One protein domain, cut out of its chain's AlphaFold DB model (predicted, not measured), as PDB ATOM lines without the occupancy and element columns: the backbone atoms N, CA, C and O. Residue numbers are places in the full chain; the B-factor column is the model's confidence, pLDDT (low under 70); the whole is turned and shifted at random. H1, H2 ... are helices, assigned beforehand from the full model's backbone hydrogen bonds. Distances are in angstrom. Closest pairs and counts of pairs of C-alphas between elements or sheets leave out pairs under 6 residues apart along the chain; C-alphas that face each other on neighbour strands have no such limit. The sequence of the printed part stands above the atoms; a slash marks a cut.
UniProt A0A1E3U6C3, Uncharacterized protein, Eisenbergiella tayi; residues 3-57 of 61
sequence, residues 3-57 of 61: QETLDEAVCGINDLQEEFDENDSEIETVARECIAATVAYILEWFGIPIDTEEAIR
ATOM      1  N   GLN A   3     189.969 244.181 353.769       85.75
ATOM      2  CA  GLN A   3     190.485 244.619 355.064       85.75
ATOM      3  C   GLN A   3     192.001 244.428 355.198       85.75
ATOM      4  O   GLN A   3     192.663 245.338 355.657       85.75
ATOM      5  N   GLU A   4     192.574 243.316 354.724       88.44
ATOM      6  CA  GLU A   4     194.031 243.097 354.811       88.44
ATOM      7  C   GLU A   4     194.822 244.150 354.019       88.44
ATOM      8  O   GLU A   4     195.895 244.561 354.438       88.44
ATOM      9  N   THR A   5     194.287 244.615 352.886       87.88
ATOM     10  CA  THR A   5     194.913 245.693 352.104       87.88
ATOM     11  C   THR A   5     194.778 247.049 352.792       87.88
ATOM     12  O   THR A   5     195.665 247.889 352.672       87.88
ATOM     13  N   LEU A   6     193.670 247.277 353.502       86.50
ATOM     14  CA  LEU A   6     193.476 248.484 354.305       86.50
ATOM     15  C   LEU A   6     194.409 248.482 355.521       86.50
ATOM     16  O   LEU A   6     195.072 249.484 355.760       86.50
ATOM     17  N   ASP A   7     194.535 247.345 356.202       87.00
ATOM     18  CA  ASP A   7     195.466 247.140 357.311       87.00
ATOM     19  C   ASP A   7     196.918 247.419 356.861       87.00
ATOM     20  O   ASP A   7     197.626 248.187 357.507       87.00
ATOM     21  N   GLU A   8     197.346 246.892 355.704       89.25
ATOM     22  CA  GLU A   8     198.682 247.157 355.136       89.25
ATOM     23  C   GLU A   8     198.904 248.647 354.825       89.25
ATOM     24  O   GLU A   8     199.965 249.199 355.122       89.25
ATOM     25  N   ALA A   9     197.898 249.324 354.261       85.50
ATOM     26  CA  ALA A   9     197.977 250.755 353.984       85.50
ATOM     27  C   ALA A   9     198.098 251.588 355.270       85.50
ATOM     28  O   ALA A   9     198.850 252.561 355.298       85.50
ATOM     29  N   VAL A  10     197.379 251.203 356.328       87.25
ATOM     30  CA  VAL A  10     197.416 251.873 357.635       87.25
ATOM     31  C   VAL A  10     198.759 251.649 358.331       87.25
ATOM     32  O   VAL A  10     199.325 252.614 358.837       87.25
ATOM     33  N   CYS A  11     199.337 250.445 358.267       87.88
ATOM     34  CA  CYS A  11     200.694 250.200 358.768       87.88
ATOM     35  C   CYS A  11     201.732 251.105 358.085       87.88
ATOM     36  O   CYS A  11     202.540 251.723 358.767       87.88
ATOM     37  N   GLY A  12     201.664 251.270 356.759       87.31
ATOM     38  CA  GLY A  12     202.569 252.184 356.049       87.31
ATOM     39  C   GLY A  12     202.405 253.659 356.449       87.31
ATOM     40  O   GLY A  12     203.341 254.445 356.315       87.31
ATOM     41  N   ILE A  13     201.228 254.051 356.948       85.56
ATOM     42  CA  ILE A  13     200.992 255.390 357.503       85.56
ATOM     43  C   ILE A  13     201.601 255.517 358.905       85.56
ATOM     44  O   ILE A  13     202.165 256.568 359.206       85.56
ATOM     45  N   ASN A  14     201.524 254.476 359.740       85.00
ATOM     46  CA  ASN A  14     202.190 254.461 361.048       85.00
ATOM     47  C   ASN A  14     203.714 254.576 360.885       85.00
ATOM     48  O   ASN A  14     204.323 255.403 361.556       85.00
ATOM     49  N   ASP A  15     204.305 253.847 359.930       87.75
ATOM     50  CA  ASP A  15     205.738 253.954 359.608       87.75
ATOM     51  C   ASP A  15     206.111 255.389 359.196       87.75
ATOM     52  O   ASP A  15     207.127 255.939 359.617       87.75
ATOM     53  N   LEU A  16     205.261 256.037 358.388       84.88
ATOM     54  CA  LEU A  16     205.460 257.434 358.007       84.88
ATOM     55  C   LEU A  16     205.399 258.355 359.234       84.88
ATOM     56  O   LEU A  16     206.183 259.295 359.327       84.88
ATOM     57  N   GLN A  17     204.474 258.104 360.162       82.56
ATOM     58  CA  GLN A  17     204.368 258.866 361.405       82.56
ATOM     59  C   GLN A  17     205.634 258.738 362.254       82.56
ATOM     60  O   GLN A  17     206.131 259.757 362.725       82.56
ATOM     61  N   GLU A  18     206.173 257.525 362.397       84.94
ATOM     62  CA  GLU A  18     207.422 257.273 363.122       84.94
ATOM     63  C   GLU A  18     208.594 258.046 362.496       84.94
ATOM     64  O   GLU A  18     209.313 258.745 363.204       84.94
ATOM     65  N   GLU A  19     208.721 258.043 361.165       86.75
ATOM     66  CA  GLU A  19     209.737 258.830 360.445       86.75
ATOM     67  C   GLU A  19     209.598 260.346 360.677       86.75
ATOM     68  O   GLU A  19     210.597 261.058 360.800       86.75
ATOM     69  N   PHE A  20     208.374 260.878 360.743       84.00
ATOM     70  CA  PHE A  20     208.159 262.288 361.080       84.00
ATOM     71  C   PHE A  20     208.607 262.580 362.520       84.00
ATOM     72  O   PHE A  20     209.369 263.534 362.731       84.00
ATOM     73  N   ASP A  21     208.210 261.738 363.477       83.06
ATOM     74  CA  ASP A  21     208.550 261.892 364.896       83.06
ATOM     75  C   ASP A  21     210.075 261.803 365.121       83.06
ATOM     76  O   ASP A  21     210.637 262.601 365.877       83.06
ATOM     77  N   GLU A  22     210.779 260.914 364.406       87.38
ATOM     78  CA  GLU A  22     212.250 260.826 364.399       87.38
ATOM     79  C   GLU A  22     212.934 262.111 363.895       87.38
ATOM     80  O   GLU A  22     214.081 262.396 364.252       87.38
ATOM     81  N   ASN A  23     212.233 262.910 363.090       87.12
ATOM     82  CA  ASN A  23     212.696 264.194 362.566       87.12
ATOM     83  C   ASN A  23     212.193 265.399 363.392       87.12
ATOM     84  O   ASN A  23     212.169 266.521 362.875       87.12
ATOM     85  N   ASP A  24     211.819 265.193 364.663       85.06
ATOM     86  CA  ASP A  24     211.287 266.230 365.569       85.06
ATOM     87  C   ASP A  24     210.021 266.919 365.002       85.06
ATOM     88  O   ASP A  24     209.773 268.111 365.223       85.06
ATOM     89  N   SER A  25     209.207 266.183 364.241       80.12
ATOM     90  CA  SER A  25     207.980 266.688 363.625       80.12
ATOM     91  C   SER A  25     206.823 265.736 363.886       80.12
ATOM     92  O   SER A  25     206.902 264.574 363.549       80.12
ATOM     93  N   GLU A  26     205.687 266.219 364.375       75.38
ATOM     94  CA  GLU A  26     204.491 265.372 364.455       75.38
ATOM     95  C   GLU A  26     203.739 265.379 363.118       75.38
ATOM     96  O   GLU A  26     203.701 266.400 362.415       75.38
ATOM     97  N   ILE A  27     203.064 264.273 362.785       75.00
ATOM     98  CA  ILE A  27     202.008 264.330 361.771       75.00
ATOM     99  C   ILE A  27     200.905 265.261 362.281       75.00
ATOM    100  O   ILE A  27     200.274 265.038 363.316       75.00
ATOM    101  N   GLU A  28     200.665 266.317 361.513       77.31
ATOM    102  CA  GLU A  28     199.678 267.336 361.834       77.31
ATOM    103  C   GLU A  28     198.256 266.736 361.829       77.31
ATOM    104  O   GLU A  28     197.931 265.845 361.039       77.31
ATOM    105  N   THR A  29     197.396 267.180 362.753       78.88
ATOM    106  CA  THR A  29     196.065 266.584 362.968       78.88
ATOM    107  C   THR A  29     195.202 266.576 361.700       78.88
ATOM    108  O   THR A  29     194.479 265.608 361.468       78.88
ATOM    109  N   VAL A  30     195.327 267.579 360.824       79.38
ATOM    110  CA  VAL A  30     194.612 267.627 359.538       79.38
ATOM    111  C   VAL A  30     195.106 266.538 358.588       79.38
ATOM    112  O   VAL A  30     194.306 266.008 357.822       79.38
ATOM    113  N   ALA A  31     196.380 266.141 358.632       80.94
ATOM    114  CA  ALA A  31     196.871 265.031 357.815       80.94
ATOM    115  C   ALA A  31     196.218 263.699 358.227       80.94
ATOM    116  O   ALA A  31     195.758 262.952 357.360       80.94
ATOM    117  N   ARG A  32     196.079 263.450 359.537       81.62
ATOM    118  CA  ARG A  32     195.352 262.286 360.085       81.62
ATOM    119  C   ARG A  32     193.880 262.275 359.652       81.62
ATOM    120  O   ARG A  32     193.375 261.247 359.202       81.62
ATOM    121  N   GLU A  33     193.202 263.421 359.715       85.06
ATOM    122  CA  GLU A  33     191.818 263.563 359.235       85.06
ATOM    123  C   GLU A  33     191.699 263.352 357.715       85.06
ATOM    124  O   GLU A  33     190.771 262.690 357.245       85.06
ATOM    125  N   CYS A  34     192.656 263.862 356.933       86.88
ATOM    126  CA  CYS A  34     192.690 263.689 355.478       86.88
ATOM    127  C   CYS A  34     192.852 262.218 355.072       86.88
ATOM    128  O   CYS A  34     192.250 261.775 354.089       86.88
ATOM    129  N   ILE A  35     193.636 261.449 355.830       85.88
ATOM    130  CA  ILE A  35     193.804 260.006 355.636       85.88
ATOM    131  C   ILE A  35     192.475 259.282 355.866       85.88
ATOM    132  O   ILE A  35     192.015 258.560 354.977       85.88
ATOM    133  N   ALA A  36     191.808 259.531 356.999       88.19
ATOM    134  CA  ALA A  36     190.511 258.924 357.302       88.19
ATOM    135  C   ALA A  36     189.448 259.274 356.241       88.19
ATOM    136  O   ALA A  36     188.734 258.395 355.756       88.19
ATOM    137  N   ALA A  37     189.398 260.539 355.806       90.44
ATOM    138  CA  ALA A  37     188.496 260.989 354.747       90.44
ATOM    139  C   ALA A  37     188.775 260.302 353.397       90.44
ATOM    140  O   ALA A  37     187.845 259.971 352.659       90.44
ATOM    141  N   THR A  38     190.046 260.052 353.077       89.69
ATOM    142  CA  THR A  38     190.440 259.351 351.846       89.69
ATOM    143  C   THR A  38     190.021 257.881 351.885       89.69
ATOM    144  O   THR A  38     189.492 257.373 350.897       89.69
ATOM    145  N   VAL A  39     190.199 257.204 353.025       88.31
ATOM    146  CA  VAL A  39     189.754 255.811 353.206       88.31
ATOM    147  C   VAL A  39     188.233 255.714 353.083       88.31
ATOM    148  O   VAL A  39     187.744 254.885 352.314       88.31
ATOM    149  N   ALA A  40     187.486 256.609 353.736       91.31
ATOM    150  CA  ALA A  40     186.029 256.686 353.608       91.31
ATOM    151  C   ALA A  40     185.585 256.851 352.144       91.31
ATOM    152  O   ALA A  40     184.716 256.121 351.666       91.31
ATOM    153  N   TYR A  41     186.232 257.762 351.408       90.19
ATOM    154  CA  TYR A  41     185.947 257.990 349.992       90.19
ATOM    155  C   TYR A  41     186.180 256.737 349.136       90.19
ATOM    156  O   TYR A  41     185.362 256.415 348.276       90.19
ATOM    157  N   ILE A  42     187.274 256.006 349.368       88.38
ATOM    158  CA  ILE A  42     187.578 254.765 348.637       88.38
ATOM    159  C   ILE A  42     186.515 253.696 348.926       88.38
ATOM    160  O   ILE A  42     186.030 253.050 347.994       88.38
ATOM    161  N   LEU A  43     186.120 253.522 350.190       89.12
ATOM    162  CA  LEU A  43     185.085 252.560 350.579       89.12
ATOM    163  C   LEU A  43     183.746 252.869 349.903       89.12
ATOM    164  O   LEU A  43     183.129 251.968 349.329       89.12
ATOM    165  N   GLU A  44     183.331 254.138 349.909       91.00
ATOM    166  CA  GLU A  44     182.106 254.593 349.246       91.00
ATOM    167  C   GLU A  44     182.183 254.387 347.729       91.00
ATOM    168  O   GLU A  44     181.267 253.821 347.130       91.00
ATOM    169  N   TRP A  45     183.304 254.773 347.111       92.25
ATOM    170  CA  TRP A  45     183.519 254.663 345.667       92.25
ATOM    171  C   TRP A  45     183.371 253.226 345.157       92.25
ATOM    172  O   TRP A  45     182.789 252.989 344.096       92.25
ATOM    173  N   PHE A  46     183.884 252.256 345.915       89.31
ATOM    174  CA  PHE A  46     183.806 250.840 345.566       89.31
ATOM    175  C   PHE A  46     182.580 250.121 346.158       89.31
ATOM    176  O   PHE A  46     182.402 248.930 345.904       89.31
ATOM    177  N   GLY A  47     181.719 250.820 346.908       90.81
ATOM    178  CA  GLY A  47     180.522 250.247 347.532       90.81
ATOM    179  C   GLY A  47     180.837 249.165 348.568       90.81
ATOM    180  O   GLY A  47     180.101 248.184 348.690       90.81
ATOM    181  N   ILE A  48     181.960 249.307 349.270       90.94
ATOM    182  CA  ILE A  48     182.454 248.331 350.237       90.94
ATOM    183  C   ILE A  48     181.736 248.571 351.573       90.94
ATOM    184  O   ILE A  48     181.876 249.651 352.142       90.94
ATOM    185  N   PRO A  49     180.977 247.594 352.107       91.38
ATOM    186  CA  PRO A  49     180.192 247.766 353.329       91.38
ATOM    187  C   PRO A  49     181.057 247.552 354.583       91.38
ATOM    188  O   PRO A  49     180.753 246.700 355.417       91.38
ATOM    189  N   ILE A  50     182.165 248.282 354.678       91.12
ATOM    190  CA  ILE A  50     183.062 248.309 355.837       91.12
ATOM    191  C   ILE A  50     182.973 249.713 356.435       91.12
ATOM    192  O   ILE A  50     182.932 250.700 355.702       91.12
ATOM    193  N   ASP A  51     182.892 249.795 357.760       91.25
ATOM    194  CA  ASP A  51     182.911 251.078 358.456       91.25
ATOM    195  C   ASP A  51     184.301 251.720 358.349       91.25
ATOM    196  O   ASP A  51     185.310 251.020 358.342       91.25
ATOM    197  N   THR A  52     184.379 253.048 358.263       88.75
ATOM    198  CA  THR A  52     185.685 253.713 358.135       88.75
ATOM    199  C   THR A  52     186.567 253.476 359.361       88.75
ATOM    200  O   THR A  52     187.759 253.266 359.178       88.75
ATOM    201  N   GLU A  53     186.009 253.427 360.578       88.31
ATOM    202  CA  GLU A  53     186.775 253.112 361.795       88.31
ATOM    203  C   GLU A  53     187.320 251.679 361.757       88.31
ATOM    204  O   GLU A  53     188.460 251.443 362.151       88.31
ATOM    205  N   GLU A  54     186.545 250.731 361.219       90.31
ATOM    206  CA  GLU A  54     187.001 249.348 361.020       90.31
ATOM    207  C   GLU A  54     188.104 249.277 359.954       90.31
ATOM    208  O   GLU A  54     189.092 248.562 360.106       90.31
ATOM    209  N   ALA A  55     187.981 250.060 358.883       88.06
ATOM    210  CA  ALA A  55     188.971 250.120 357.816       88.06
ATOM    211  C   ALA A  55     190.324 250.687 358.273       88.06
ATOM    212  O   ALA A  55     191.350 250.311 357.715       88.06
ATOM    213  N   ILE A  56     190.336 251.567 359.279       89.62
ATOM    214  CA  ILE A  56     191.558 252.177 359.831       89.62
ATOM    215  C   ILE A  56     191.926 251.642 361.221       89.62
ATOM    216  O   ILE A  56     192.611 252.318 361.984       89.62
ATOM    217  N   ARG A  57     191.478 250.429 361.560       88.69
ATOM    218  CA  ARG A  57     191.634 249.829 362.898       88.69
ATOM    219  C   ARG A  57     193.080 249.686 363.390       88.69
ATOM    220  O   ARG A  57     193.289 249.623 364.594       88.69
TER     221      ARG A  57
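What this domain is: This is residues 3 to 57 of the 61 residues of an uncharacterized protein of Eisenbergiella tayi (UniProt A0A1E3U6C3). Two long helices, H1 and H2, run side by side in opposite directions, joined at one end by residues 23 to 28. Toward the other end, the little helix H3 packs on H2 and reaches residues 3 to 7 of H1. The 55 printed residues hold three named helices, in the order H1, H2, H3, and no named strand: the class is all helix. The whole is elongated, 39 by 21 by 14 A, and only just loose, close to compact, with a radius of gyration of the C-alphas of 12.2 A.

Where its parts are: H1, residues 3 to 22, is the longest helix, 28.7 A from C-alpha 3 at (190.485, 244.619, 355.064) to C-alpha 22. H2, residues 29 to 46, measures 26.5 A. H3, residues 52 to 55, ends at C-alpha 55 at (188.971, 250.120, 357.816).

How they stand to each other: H1 and H2 are near each other, with 8 pairs of C-alphas within 10 A. H1, with residues 3 to 7 alone, only just touches H3, with 3 pairs of C-alphas within 8 A; the closest are those of Leu 6 and Ala 55, 5.9 A apart. H2 touches H3 with residues 36 to 43 alone; the closest C-alphas, those of Ala 40 and Thr 52, are 5.4 A apart. In H1 and H2 every O i to N i+4 pair is within hydrogen-bond range; H3 is too short for such a pair.

The domain as a whole: The two C-alphas farthest apart, those of Asp 24 and Gly 47, are 39.1 A apart. The printed part has no cut; the link from H1 to H2 is short and that from H2 to H3 tight. The mean pLDDT of the printed part is 86.6, and no printed residue is under 70.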